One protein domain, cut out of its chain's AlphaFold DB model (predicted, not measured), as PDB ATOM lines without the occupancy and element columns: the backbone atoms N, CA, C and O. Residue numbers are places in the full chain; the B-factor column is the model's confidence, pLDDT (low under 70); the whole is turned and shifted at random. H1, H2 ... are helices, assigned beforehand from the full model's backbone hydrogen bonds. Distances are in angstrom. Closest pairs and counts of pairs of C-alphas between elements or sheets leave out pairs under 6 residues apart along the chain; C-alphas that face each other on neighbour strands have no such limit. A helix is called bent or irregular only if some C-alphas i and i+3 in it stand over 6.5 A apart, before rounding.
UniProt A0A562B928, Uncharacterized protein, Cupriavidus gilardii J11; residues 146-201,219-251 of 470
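What this domain is: This is residues 146 to 201 and 219 to 251 of the 470 residues of an uncharacterized protein of Cupriavidus gilardii J11 (UniProt A0A562B928). The long helix H3 is the spine of a small helical body, with H1 and H5 alongside it on different sides and running along much the same axis. H4 makes a further side, packing on H1 but apart from H3, and the short H2 sits between H3 and H4 towards the end where H3 begins. The printed part has 89 residues with five named helices, in the order H1, H2, H3, H4, H5, and no named strand; the class is all helix. It is compact, with a radius of gyration of the C-alphas of 12.5 A, and its C-alphas span 40 by 29 by 20 A.

Where its parts are: H1 is residues 147 to 160 and is 19.2 A long from its first C-alpha, at (25.588, -29.118, 59.555), to its last. After a short link, H2 follows at residues 167 to 171, 6.1 A long. A tight link leads to H3, residues 176 to 199, which begins with C-alpha 176 at (21.357, -0.598, 42.930) and is 34.8 A long. Beyond the cut, H4 is residues 219 to 235, 23.9 A long. It has a kink of 46 degrees near residue 229 and is irregular: C-alphas 231 and 234 are 8.0 A apart. After a tight link, H5 is residues 238 to 245, 10.4 A long, ending with C-alpha 245 at (35.959, -21.066, 40.788).

How they stand to each other: H1 and H3 touch at a shallow tilt of 20 degrees, opposite ways, and their closest C-alphas, those of Ile 155 and Leu 189, are 5.9 A apart. H3 touches H5 with residues 186 to 190 alone, at a shallow tilt of 25 degrees, the same way; the closest C-alphas are those of Leu 190 and Leu 244, at 6.8 A. H3 touches H2 with residues 178 to 186 alone, the closest C-alphas being those of Leu 170 and Gly 182, at 4.6 A. H1 and H2 touch only at the corner by their link, where the C-alphas of Leu 159 and Thr 167, the closest, are 5.4 A apart. H4 touches H2 with residues 228 to 235 alone, and the closest C-alphas, those of Ala 168 and Ala 232, are 5.1 A apart. H4 touches H1 with residues 221 to 228 alone, at a steep tilt of 40 degrees, the same way; the C-alphas of Leu 159 and Glu 224 are closest, at 6.9 A. With two of three tilts shallow, the helix packing is only just mostly aligned, that is, with helix lines near the same direction. H5 is apart from H1, H2 and H4, and H3 is apart from H4. In H1, H2, H3 and H5 every O i to N i+4 pair is within hydrogen-bond range; in H4 it is 11 of 13.

The domain as a whole: The two C-alphas farthest apart, those of Phe 174 and Gly 201, are 40.1 A apart. Residues 202 to 218 are cut out, and C-alphas 201 and 219 are 19.6 A apart across the cut. Of the links that are printed whole, none is long. The mean pLDDT of the printed part is 72.6, and 30 residues are under 70, among them residues 146 to 153, 160 to 164, 196 to 201 and 246 to 251.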
ATOM      1  N   ASP A 146      24.379 -32.242  62.031       54.47
ATOM      2  CA  ASP A 146      23.242 -31.652  61.310       54.47
ATOM      3  C   ASP A 146      23.681 -30.567  60.285       54.47
ATOM      4  O   ASP A 146      22.914 -30.095  59.445       54.47
ATOM      5  N   GLU A 147      24.966 -30.209  60.304       57.06
ATOM      6  CA  GLU A 147      25.588 -29.118  59.555       57.06
ATOM      7  C   GLU A 147      25.534 -29.222  58.015       57.06
ATOM      8  O   GLU A 147      25.246 -28.201  57.392       57.06
ATOM      9  N   PRO A 148      25.734 -30.372  57.332       55.34
ATOM     10  CA  PRO A 148      25.688 -30.426  55.872       55.34
ATOM     11  C   PRO A 148      24.250 -30.373  55.335       55.34
ATOM     12  O   PRO A 148      24.012 -29.795  54.274       55.34
ATOM     13  N   ARG A 149      23.266 -30.913  56.075       61.78
ATOM     14  CA  ARG A 149      21.838 -30.772  55.738       61.78
ATOM     15  C   ARG A 149      21.358 -29.345  55.990       61.78
ATOM     16  O   ARG A 149      20.674 -28.784  55.134       61.78
ATOM     17  N   GLN A 150      21.752 -28.744  57.112       63.97
ATOM     18  CA  GLN A 150      21.463 -27.343  57.410       63.97
ATOM     19  C   GLN A 150      22.128 -26.398  56.401       63.97
ATOM     20  O   GLN A 150      21.466 -25.492  55.904       63.97
ATOM     21  N   ALA A 151      23.382 -26.642  56.010       63.91
ATOM     22  CA  ALA A 151      24.065 -25.851  54.991       63.91
ATOM     23  C   ALA A 151      23.423 -26.012  53.603       63.91
ATOM     24  O   ALA A 151      23.219 -25.016  52.914       63.91
ATOM     25  N   ALA A 152      23.007 -27.219  53.201       66.75
ATOM     26  CA  ALA A 152      22.257 -27.413  51.957       66.75
ATOM     27  C   ALA A 152      20.893 -26.692  51.976       66.75
ATOM     28  O   ALA A 152      20.494 -26.080  50.982       66.75
ATOM     29  N   ALA A 153      20.184 -26.715  53.110       68.81
ATOM     30  CA  ALA A 153      18.933 -25.980  53.290       68.81
ATOM     31  C   ALA A 153      19.141 -24.454  53.293       68.81
ATOM     32  O   ALA A 153      18.334 -23.736  52.700       68.81
ATOM     33  N   ALA A 154      20.225 -23.968  53.907       70.25
ATOM     34  CA  ALA A 154      20.617 -22.561  53.910       70.25
ATOM     35  C   ALA A 154      20.948 -22.086  52.493       70.25
ATOM     36  O   ALA A 154      20.390 -21.095  52.032       70.25
ATOM     37  N   ILE A 155      21.737 -22.856  51.740       72.75
ATOM     38  CA  ILE A 155      22.027 -22.541  50.342       72.75
ATOM     39  C   ILE A 155      20.742 -22.504  49.510       72.75
ATOM     40  O   ILE A 155      20.519 -21.557  48.754       72.75
ATOM     41  N   LYS A 156      19.857 -23.492  49.672       71.88
ATOM     42  CA  LYS A 156      18.569 -23.488  48.974       71.88
ATOM     43  C   LYS A 156      17.714 -22.276  49.356       71.88
ATOM     44  O   LYS A 156      17.013 -21.738  48.506       71.88
ATOM     45  N   ALA A 157      17.768 -21.815  50.605       73.25
ATOM     46  CA  ALA A 157      17.066 -20.611  51.040       73.25
ATOM     47  C   ALA A 157      17.651 -19.333  50.410       73.25
ATOM     48  O   ALA A 157      16.886 -18.470  49.970       73.25
ATOM     49  N   VAL A 158      18.980 -19.243  50.309       74.75
ATOM     50  CA  VAL A 158      19.685 -18.146  49.632       74.75
ATOM     51  C   VAL A 158      19.309 -18.104  48.148       74.75
ATOM     52  O   VAL A 158      18.931 -17.049  47.633       74.75
ATOM     53  N   LEU A 159      19.334 -19.248  47.459       73.31
ATOM     54  CA  LEU A 159      19.031 -19.346  46.027       73.31
ATOM     55  C   LEU A 159      17.534 -19.147  45.729       73.31
ATOM     56  O   LEU A 159      17.180 -18.304  44.901       73.31
ATOM     57  N   GLY A 160      16.667 -19.865  46.447       67.38
ATOM     58  CA  GLY A 160      15.229 -19.959  46.190       67.38
ATOM     59  C   GLY A 160      14.365 -18.860  46.811       67.38
ATOM     60  O   GLY A 160      13.187 -18.787  46.488       67.38
ATOM     61  N   GLY A 161      14.914 -18.010  47.689       60.94
ATOM     62  CA  GLY A 161      14.214 -16.846  48.243       60.94
ATOM     63  C   GLY A 161      12.870 -17.185  48.899       60.94
ATOM     64  O   GLY A 161      11.813 -16.913  48.338       60.94
ATOM     65  N   LYS A 162      12.868 -17.740  50.120       47.62
ATOM     66  CA  LYS A 162      11.609 -17.935  50.868       47.62
ATOM     67  C   LYS A 162      10.904 -16.584  51.087       47.62
ATOM     68  O   LYS A 162      11.333 -15.792  51.918       47.62
ATOM     69  N   GLY A 163       9.817 -16.343  50.349       51.03
ATOM     70  CA  GLY A 163       8.930 -15.184  50.523       51.03
ATOM     71  C   GLY A 163       9.400 -13.870  49.881       51.03
ATOM     72  O   GLY A 163       8.895 -12.815  50.255       51.03
ATOM     73  N   GLY A 164      10.343 -13.904  48.933       66.44
ATOM     74  CA  GLY A 164      10.855 -12.698  48.270       66.44
ATOM     75  C   GLY A 164      11.563 -12.987  46.944       66.44
ATOM     76  O   GLY A 164      11.504 -14.103  46.442       66.44
ATOM     77  N   LYS A 165      12.245 -11.978  46.381       74.19
ATOM     78  CA  LYS A 165      12.978 -12.117  45.111       74.19
ATOM     79  C   LYS A 165      14.104 -13.155  45.213       74.19
ATOM     80  O   LYS A 165      14.862 -13.165  46.198       74.19
ATOM     81  N   THR A 166      14.240 -13.989  44.185       81.81
ATOM     82  CA  THR A 166      15.333 -14.974  44.077       81.81
ATOM     83  C   THR A 166      16.689 -14.276  43.926       81.81
ATOM     84  O   THR A 166      16.764 -13.098  43.567       81.81
ATOM     85  N   THR A 167      17.797 -14.976  44.200       82.00
ATOM     86  CA  THR A 167      19.140 -14.381  44.021       82.00
ATOM     87  C   THR A 167      19.384 -13.975  42.566       82.00
ATOM     88  O   THR A 167      19.912 -12.894  42.312       82.00
ATOM     89  N   ALA A 168      18.909 -14.774  41.607       81.31
ATOM     90  CA  ALA A 168      18.966 -14.435  40.189       81.31
ATOM     91  C   ALA A 168      18.168 -13.162  39.852       81.31
ATOM     92  O   ALA A 168      18.660 -12.290  39.137       81.31
ATOM     93  N   GLU A 169      16.957 -13.011  40.392       80.94
ATOM     94  CA  GLU A 169      16.136 -11.808  40.197       80.94
ATOM     95  C   GLU A 169      16.776 -10.552  40.792       80.94
ATOM     96  O   GLU A 169      16.715  -9.484  40.184       80.94
ATOM     97  N   LEU A 170      17.392 -10.672  41.971       82.38
ATOM     98  CA  LEU A 170      18.090  -9.570  42.629       82.38
ATOM     99  C   LEU A 170      19.325  -9.132  41.835       82.38
ATOM    100  O   LEU A 170      19.499  -7.938  41.593       82.38
ATOM    101  N   LEU A 171      20.137 -10.087  41.370       82.00
ATOM    102  CA  LEU A 171      21.306  -9.808  40.528       82.00
ATOM    103  C   LEU A 171      20.916  -9.152  39.197       82.00
ATOM    104  O   LEU A 171      21.617  -8.262  38.723       82.00
ATOM    105  N   ASN A 172      19.766  -9.532  38.640       79.38
ATOM    106  CA  ASN A 172      19.238  -8.961  37.403       79.38
ATOM    107  C   ASN A 172      18.422  -7.660  37.612       79.38
ATOM    108  O   ASN A 172      17.903  -7.108  36.636       79.38
ATOM    109  N   SER A 173      18.259  -7.160  38.846       76.88
ATOM    110  CA  SER A 173      17.393  -6.007  39.153       76.88
ATOM    111  C   SER A 173      17.977  -4.649  38.728       76.88
ATOM    112  O   SER A 173      19.187  -4.440  38.701       76.88
ATOM    113  N   PHE A 174      17.092  -3.680  38.458       62.69
ATOM    114  CA  PHE A 174      17.429  -2.280  38.153       62.69
ATOM    115  C   PHE A 174      17.932  -1.489  39.356       62.69
ATOM    116  O   PHE A 174      18.701  -0.536  39.215       62.69
ATOM    117  N   ARG A 175      17.439  -1.826  40.548       69.75
ATOM    118  CA  ARG A 175      17.748  -1.059  41.751       69.75
ATOM    119  C   ARG A 175      19.160  -1.422  42.181       69.75
ATOM    120  O   ARG A 175      19.465  -2.602  42.344       69.75
ATOM    121  N   SER A 176      20.017  -0.414  42.355       74.88
ATOM    122  CA  SER A 176      21.357  -0.598  42.930       74.88
ATOM    123  C   SER A 176      21.286  -1.428  44.206       74.88
ATOM    124  O   SER A 176      22.064  -2.357  44.375       74.88
ATOM    125  N   ASP A 177      20.283  -1.151  45.032       77.19
ATOM    126  CA  ASP A 177      20.092  -1.777  46.335       77.19
ATOM    127  C   ASP A 177      19.708  -3.256  46.203       77.19
ATOM    128  O   ASP A 177      20.229  -4.094  46.932       77.19
ATOM    129  N   ASP A 178      18.883  -3.606  45.210       82.38
ATOM    130  CA  ASP A 178      18.543  -5.003  44.914       82.38
ATOM    131  C   ASP A 178      19.769  -5.770  44.400       82.38
ATOM    132  O   ASP A 178      19.989  -6.910  44.799       82.38
ATOM    133  N   ARG A 179      20.602  -5.148  43.551       79.00
ATOM    134  CA  ARG A 179      21.853  -5.766  43.077       79.00
ATOM    135  C   ARG A 179      22.861  -5.930  44.204       79.00
ATOM    136  O   ARG A 179      23.544  -6.949  44.260       79.00
ATOM    137  N   LEU A 180      22.963  -4.956  45.107       81.00
ATOM    138  CA  LEU A 180      23.781  -5.065  46.314       81.00
ATOM    139  C   LEU A 180      23.271  -6.197  47.214       81.00
ATOM    140  O   LEU A 180      24.077  -7.003  47.669       81.00
ATOM    141  N   ALA A 181      21.954  -6.331  47.386       83.31
ATOM    142  CA  ALA A 181      21.347  -7.432  48.129       83.31
ATOM    143  C   ALA A 181      21.580  -8.799  47.459       83.31
ATOM    144  O   ALA A 181      21.925  -9.763  48.136       83.31
ATOM    145  N   GLY A 182      21.454  -8.893  46.131       83.62
ATOM    146  CA  GLY A 182      21.759 -10.115  45.374       83.62
ATOM    147  C   GLY A 182      23.232 -10.508  45.475       83.62
ATOM    148  O   GLY A 182      23.562 -11.678  45.642       83.62
ATOM    149  N   ASN A 183      24.124  -9.522  45.455       82.44
ATOM    150  CA  ASN A 183      25.550  -9.720  45.676       82.44
ATOM    151  C   ASN A 183      25.874 -10.160  47.112       82.44
ATOM    152  O   ASN A 183      26.702 -11.046  47.289       82.44
ATOM    153  N   ALA A 184      25.205  -9.595  48.120       82.31
ATOM    154  CA  ALA A 184      25.346 -10.024  49.511       82.31
ATOM    155  C   ALA A 184      24.865 -11.471  49.708       82.31
ATOM    156  O   ALA A 184      25.556 -12.260  50.345       82.31
ATOM    157  N   LYS A 185      23.746 -11.854  49.077       84.25
ATOM    158  CA  LYS A 185      23.290 -13.253  49.023       84.25
ATOM    159  C   LYS A 185      24.307 -14.169  48.342       84.25
ATOM    160  O   LYS A 185      24.475 -15.311  48.750       84.25
ATOM    161  N   LEU A 186      25.009 -13.689  47.316       82.81
ATOM    162  CA  LEU A 186      26.069 -14.466  46.678       82.81
ATOM    163  C   LEU A 186      27.297 -14.635  47.590       82.81
ATOM    164  O   LEU A 186      27.924 -15.691  47.582       82.81
ATOM    165  N   ASP A 187      27.627 -13.626  48.392       81.44
ATOM    166  CA  ASP A 187      28.679 -13.734  49.407       81.44
ATOM    167  C   ASP A 187      28.277 -14.710  50.534       81.44
ATOM    168  O   ASP A 187      29.099 -15.515  50.965       81.44
ATOM    169  N   GLU A 188      27.007 -14.710  50.954       82.75
ATOM    170  CA  GLU A 188      26.433 -15.688  51.896       82.75
ATOM    171  C   GLU A 188      26.465 -17.117  51.322       82.75
ATOM    172  O   GLU A 188      26.902 -18.057  51.987       82.75
ATOM    173  N   LEU A 189      26.102 -17.282  50.044       82.25
ATOM    174  CA  LEU A 189      26.231 -18.547  49.317       82.25
ATOM    175  C   LEU A 189      27.675 -19.062  49.345       82.25
ATOM    176  O   LEU A 189      27.910 -20.232  49.644       82.25
ATOM    177  N   LEU A 190      28.639 -18.192  49.039       77.50
ATOM    178  CA  LEU A 190      30.061 -18.527  49.048       77.50
ATOM    179  C   LEU A 190      30.533 -18.975  50.434       77.50
ATOM    180  O   LEU A 190      31.279 -19.946  50.527       77.50
ATOM    181  N   GLN A 191      30.071 -18.324  51.503       78.75
ATOM    182  CA  GLN A 191      30.385 -18.728  52.876       78.75
ATOM    183  C   GLN A 191      29.834 -20.121  53.197       78.75
ATOM    184  O   GLN A 191      30.558 -20.953  53.741       78.75
ATOM    185  N   HIS A 192      28.589 -20.418  52.813       77.19
ATOM    186  CA  HIS A 192      28.006 -21.742  53.037       77.19
ATOM    187  C   HIS A 192      28.676 -22.840  52.203       77.19
ATOM    188  O   HIS A 192      28.901 -23.939  52.709       77.19
ATOM    189  N   LEU A 193      29.048 -22.550  50.952       75.19
ATOM    190  CA  LEU A 193      29.811 -23.476  50.108       75.19
ATOM    191  C   LEU A 193      31.218 -23.727  50.672       75.19
ATOM    192  O   LEU A 193      31.690 -24.863  50.659       75.19
ATOM    193  N   GLN A 194      31.869 -22.703  51.228       73.00
ATOM    194  CA  GLN A 194      33.152 -22.847  51.923       73.00
ATOM    195  C   GLN A 194      33.018 -23.645  53.227       73.00
ATOM    196  O   GLN A 194      33.843 -24.520  53.488       73.00
ATOM    197  N   ALA A 195      31.965 -23.424  54.014       71.12
ATOM    198  CA  ALA A 195      31.696 -24.205  55.221       71.12
ATOM    199  C   ALA A 195      31.468 -25.690  54.887       71.12
ATOM    200  O   ALA A 195      32.124 -26.561  55.459       71.12
ATOM    201  N   LEU A 196      30.642 -25.985  53.874       68.50
ATOM    202  CA  LEU A 196      30.491 -27.343  53.341       68.50
ATOM    203  C   LEU A 196      31.831 -27.932  52.907       68.50
ATOM    204  O   LEU A 196      32.089 -29.107  53.167       68.50
ATOM    205  N   SER A 197      32.699 -27.112  52.306       65.00
ATOM    206  CA  SER A 197      34.012 -27.564  51.861       65.00
ATOM    207  C   SER A 197      34.941 -27.971  52.996       65.00
ATOM    208  O   SER A 197      35.672 -28.949  52.863       65.00
ATOM    209  N   SER A 198      34.873 -27.260  54.123       64.50
ATOM    210  CA  SER A 198      35.654 -27.576  55.317       64.50
ATOM    211  C   SER A 198      35.157 -28.832  56.038       64.50
ATOM    212  O   SER A 198      35.960 -29.542  56.636       64.50
ATOM    213  N   LEU A 199      33.860 -29.138  55.926       61.34
ATOM    214  CA  LEU A 199      33.229 -30.299  56.560       61.34
ATOM    215  C   LEU A 199      33.473 -31.612  55.807       61.34
ATOM    216  O   LEU A 199      33.521 -32.668  56.429       61.34
ATOM    217  N   HIS A 200      33.646 -31.559  54.484       57.25
ATOM    218  CA  HIS A 200      33.833 -32.758  53.654       57.25
ATOM    219  C   HIS A 200      35.288 -33.248  53.576       57.25
ATOM    220  O   HIS A 200      35.550 -34.250  52.919       57.25
ATOM    221  N   GLY A 201      36.221 -32.597  54.284       48.34
ATOM    222  CA  GLY A 201      37.633 -32.968  54.295       48.34
ATOM    223  C   GLY A 201      38.329 -32.707  52.954       48.34
ATOM    224  O   GLY A 201      37.741 -32.741  51.876       48.34
ATOM    225  N   ASP A 219      22.368 -33.439  43.954       64.88
ATOM    226  CA  ASP A 219      21.868 -33.098  42.606       64.88
ATOM    227  C   ASP A 219      20.947 -31.869  42.605       64.88
ATOM    228  O   ASP A 219      21.035 -31.001  41.740       64.88
ATOM    229  N   ALA A 220      20.109 -31.747  43.638       62.59
ATOM    230  CA  ALA A 220      19.223 -30.602  43.826       62.59
ATOM    231  C   ALA A 220      19.981 -29.273  43.991       62.59
ATOM    232  O   ALA A 220      19.491 -28.233  43.571       62.59
ATOM    233  N   LEU A 221      21.166 -29.287  44.601       68.75
ATOM    234  CA  LEU A 221      21.997 -28.102  44.784       68.75
ATOM    235  C   LEU A 221      22.783 -27.753  43.514       68.75
ATOM    236  O   LEU A 221      22.893 -26.576  43.167       68.75
ATOM    237  N   ALA A 222      23.282 -28.765  42.802       70.69
ATOM    238  CA  ALA A 222      23.901 -28.580  41.493       70.69
ATOM    239  C   ALA A 222      22.908 -27.965  40.489       70.69
ATOM    240  O   ALA A 222      23.265 -27.065  39.731       70.69
ATOM    241  N   GLU A 223      21.645 -28.392  40.540       71.31
ATOM    242  CA  GLU A 223      20.561 -27.863  39.714       71.31
ATOM    243  C   GLU A 223      20.268 -26.379  39.994       71.31
ATOM    244  O   GLU A 223      20.179 -25.576  39.066       71.31
ATOM    245  N   GLU A 224      20.177 -25.985  41.265       74.19
ATOM    246  CA  GLU A 224      19.910 -24.594  41.663       74.19
ATOM    247  C   GLU A 224      21.074 -23.657  41.296       74.19
ATOM    248  O   GLU A 224      20.868 -22.539  40.815       74.19
ATOM    249  N   LEU A 225      22.315 -24.123  41.456       77.75
ATOM    250  CA  LEU A 225      23.505 -23.387  41.027       77.75
ATOM    251  C   LEU A 225      23.584 -23.263  39.506       77.75
ATOM    252  O   LEU A 225      23.909 -22.191  38.988       77.75
ATOM    253  N   ARG A 226      23.237 -24.328  38.779       78.00
ATOM    254  CA  ARG A 226      23.111 -24.291  37.323       78.00
ATOM    255  C   ARG A 226      22.070 -23.262  36.898       78.00
ATOM    256  O   ARG A 226      22.340 -22.458  36.008       78.00
ATOM    257  N   HIS A 227      20.904 -23.254  37.540       80.38
ATOM    258  CA  HIS A 227      19.857 -22.280  37.255       80.38
ATOM    259  C   HIS A 227      20.329 -20.846  37.531       80.38
ATOM    260  O   HIS A 227      20.109 -19.960  36.701       80.38
ATOM    261  N   LEU A 228      21.035 -20.604  38.642       83.31
ATOM    262  CA  LEU A 228      21.643 -19.304  38.944       83.31
ATOM    263  C   LEU A 228      22.630 -18.870  37.851       83.31
ATOM    264  O   LEU A 228      22.573 -17.728  37.398       83.31
ATOM    265  N   ILE A 229      23.512 -19.765  37.397       83.38
ATOM    266  CA  ILE A 229      24.475 -19.455  36.335       83.38
ATOM    267  C   ILE A 229      23.760 -19.139  35.023       83.38
ATOM    268  O   ILE A 229      24.049 -18.116  34.402       83.38
ATOM    269  N   LEU A 230      22.806 -19.975  34.612       81.25
ATOM    270  CA  LEU A 230      22.062 -19.766  33.372       81.25
ATOM    271  C   LEU A 230      21.292 -18.442  33.389       81.25
ATOM    272  O   LEU A 230      21.273 -17.729  32.394       81.25
ATOM    273  N   SER A 231      20.673 -18.094  34.516       81.44
ATOM    274  CA  SER A 231      19.803 -16.917  34.617       81.44
ATOM    275  C   SER A 231      20.540 -15.613  34.938       81.44
ATOM    276  O   SER A 231      20.117 -14.545  34.490       81.44
ATOM    277  N   ALA A 232      21.629 -15.668  35.707       82.75
ATOM    278  CA  ALA A 232      22.292 -14.488  36.264       82.75
ATOM    279  C   ALA A 232      23.828 -14.570  36.272       82.75
ATOM    280  O   ALA A 232      24.476 -13.640  36.749       82.75
ATOM    281  N   GLY A 233      24.440 -15.619  35.711       81.19
ATOM    282  CA  GLY A 233      25.900 -15.784  35.678       81.19
ATOM    283  C   GLY A 233      26.631 -14.599  35.036       81.19
ATOM    284  O   GLY A 233      27.681 -14.178  35.514       81.19
ATOM    285  N   HIS A 234      26.021 -13.983  34.021       78.00
ATOM    286  CA  HIS A 234      26.518 -12.766  33.371       78.00
ATOM    287  C   HIS A 234      26.572 -11.538  34.304       78.00
ATOM    288  O   HIS A 234      27.412 -10.664  34.099       78.00
ATOM    289  N   ALA A 235      25.708 -11.472  35.323       78.69
ATOM    290  CA  ALA A 235      25.607 -10.366  36.278       78.69
ATOM    291  C   ALA A 235      26.500 -10.553  37.519       78.69
ATOM    292  O   ALA A 235      26.682  -9.623  38.306       78.69
ATOM    293  N   VAL A 236      27.082 -11.742  37.707       79.19
ATOM    294  CA  VAL A 236      28.003 -12.008  38.816       79.19
ATOM    295  C   VAL A 236      29.288 -11.199  38.626       79.19
ATOM    296  O   VAL A 236      29.863 -11.204  37.540       79.19
ATOM    297  N   LEU A 237      29.786 -10.529  39.666       75.88
ATOM    298  CA  LEU A 237      31.042  -9.772  39.566       75.88
ATOM    299  C   LEU A 237      32.263 -10.693  39.376       75.88
ATOM    300  O   LEU A 237      32.311 -11.745  40.020       75.88
ATOM    301  N   PRO A 238      33.288 -10.286  38.601       73.38
ATOM    302  CA  PRO A 238      34.492 -11.090  38.358       73.38
ATOM    303  C   PRO A 238      35.173 -11.606  39.636       73.38
ATOM    304  O   PRO A 238      35.553 -12.771  39.709       73.38
ATOM    305  N   GLU A 239      35.255 -10.779  40.680       76.50
ATOM    306  CA  GLU A 239      35.845 -11.158  41.973       76.50
ATOM    307  C   GLU A 239      35.084 -12.302  42.657       76.50
ATOM    308  O   GLU A 239      35.681 -13.203  43.244       76.50
ATOM    309  N   ARG A 240      33.749 -12.288  42.570       77.62
ATOM    310  CA  ARG A 240      32.895 -13.338  43.136       77.62
ATOM    311  C   ARG A 240      32.916 -14.594  42.276       77.62
ATOM    312  O   ARG A 240      32.890 -15.688  42.828       77.62
ATOM    313  N   ARG A 241      33.056 -14.456  40.953       73.56
ATOM    314  CA  ARG A 241      33.314 -15.599  40.061       73.56
ATOM    315  C   ARG A 241      34.618 -16.285  40.430       73.56
ATOM    316  O   ARG A 241      34.601 -17.486  40.633       73.56
ATOM    317  N   ALA A 242      35.703 -15.535  40.630       74.19
ATOM    318  CA  ALA A 242      36.979 -16.100  41.070       74.19
ATOM    319  C   ALA A 242      36.853 -16.871  42.396       74.19
ATOM    320  O   ALA A 242      37.434 -17.941  42.554       74.19
ATOM    321  N   LYS A 243      36.049 -16.375  43.344       75.38
ATOM    322  CA  LYS A 243      35.754 -17.099  44.591       75.38
ATOM    323  C   LYS A 243      34.937 -18.373  44.362       75.38
ATOM    324  O   LYS A 243      35.213 -19.368  45.024       75.38
ATOM    325  N   LEU A 244      33.973 -18.354  43.439       73.00
ATOM    326  CA  LEU A 244      33.209 -19.547  43.065       73.00
ATOM    327  C   LEU A 244      34.103 -20.590  42.372       73.00
ATOM    328  O   LEU A 244      34.050 -21.751  42.752       73.00
ATOM    329  N   LEU A 245      34.979 -20.182  41.447       70.19
ATOM    330  CA  LEU A 245      35.959 -21.066  40.788       70.19
ATOM    331  C   LEU A 245      36.880 -21.763  41.808       70.19
ATOM    332  O   LEU A 245      37.236 -22.924  41.661       70.19
ATOM    333  N   ASN A 246      37.228 -21.075  42.898       69.75
ATOM    334  CA  ASN A 246      38.067 -21.635  43.960       69.75
ATOM    335  C   ASN A 246      37.321 -22.590  44.918       69.75
ATOM    336  O   ASN A 246      37.933 -23.137  45.840       69.75
ATOM    337  N   CYS A 247      36.012 -22.800  44.744       68.25
ATOM    338  CA  CYS A 247      35.244 -23.741  45.558       68.25
ATOM    339  C   CYS A 247      35.434 -25.173  45.031       68.25
ATOM    340  O   CYS A 247      34.785 -25.588  44.076       68.25
ATOM    341  N   GLN A 248      36.278 -25.956  45.713       60.22
ATOM    342  CA  GLN A 248      36.705 -27.309  45.301       60.22
ATOM    343  C   GLN A 248      35.563 -28.314  45.054       60.22
ATOM    344  O   GLN A 248      35.758 -29.293  44.340       60.22
ATOM    345  N   HIS A 249      34.372 -28.074  45.608       59.94
ATOM    346  CA  HIS A 249      33.216 -28.975  45.501       59.94
ATOM    347  C   HIS A 249      32.333 -28.706  44.279       59.94
ATOM    348  O   HIS A 249      31.517 -29.549  43.929       59.94
ATOM    349  N   LEU A 250      32.495 -27.560  43.604       61.25
ATOM    350  CA  LEU A 250      31.707 -27.224  42.410       61.25
ATOM    351  C   LEU A 250      32.180 -27.974  41.149       61.25
ATOM    352  O   LEU A 250      31.410 -28.121  40.201       61.25
ATOM    353  N   GLY A 251      33.403 -28.517  41.179       59.38
ATOM    354  CA  GLY A 251      33.979 -29.349  40.124       59.38
ATOM    355  C   GLY A 251      34.276 -28.612  38.810       59.38
ATOM    356  O   GLY A 251      33.843 -27.488  38.569       59.38
TER     357      GLY A 251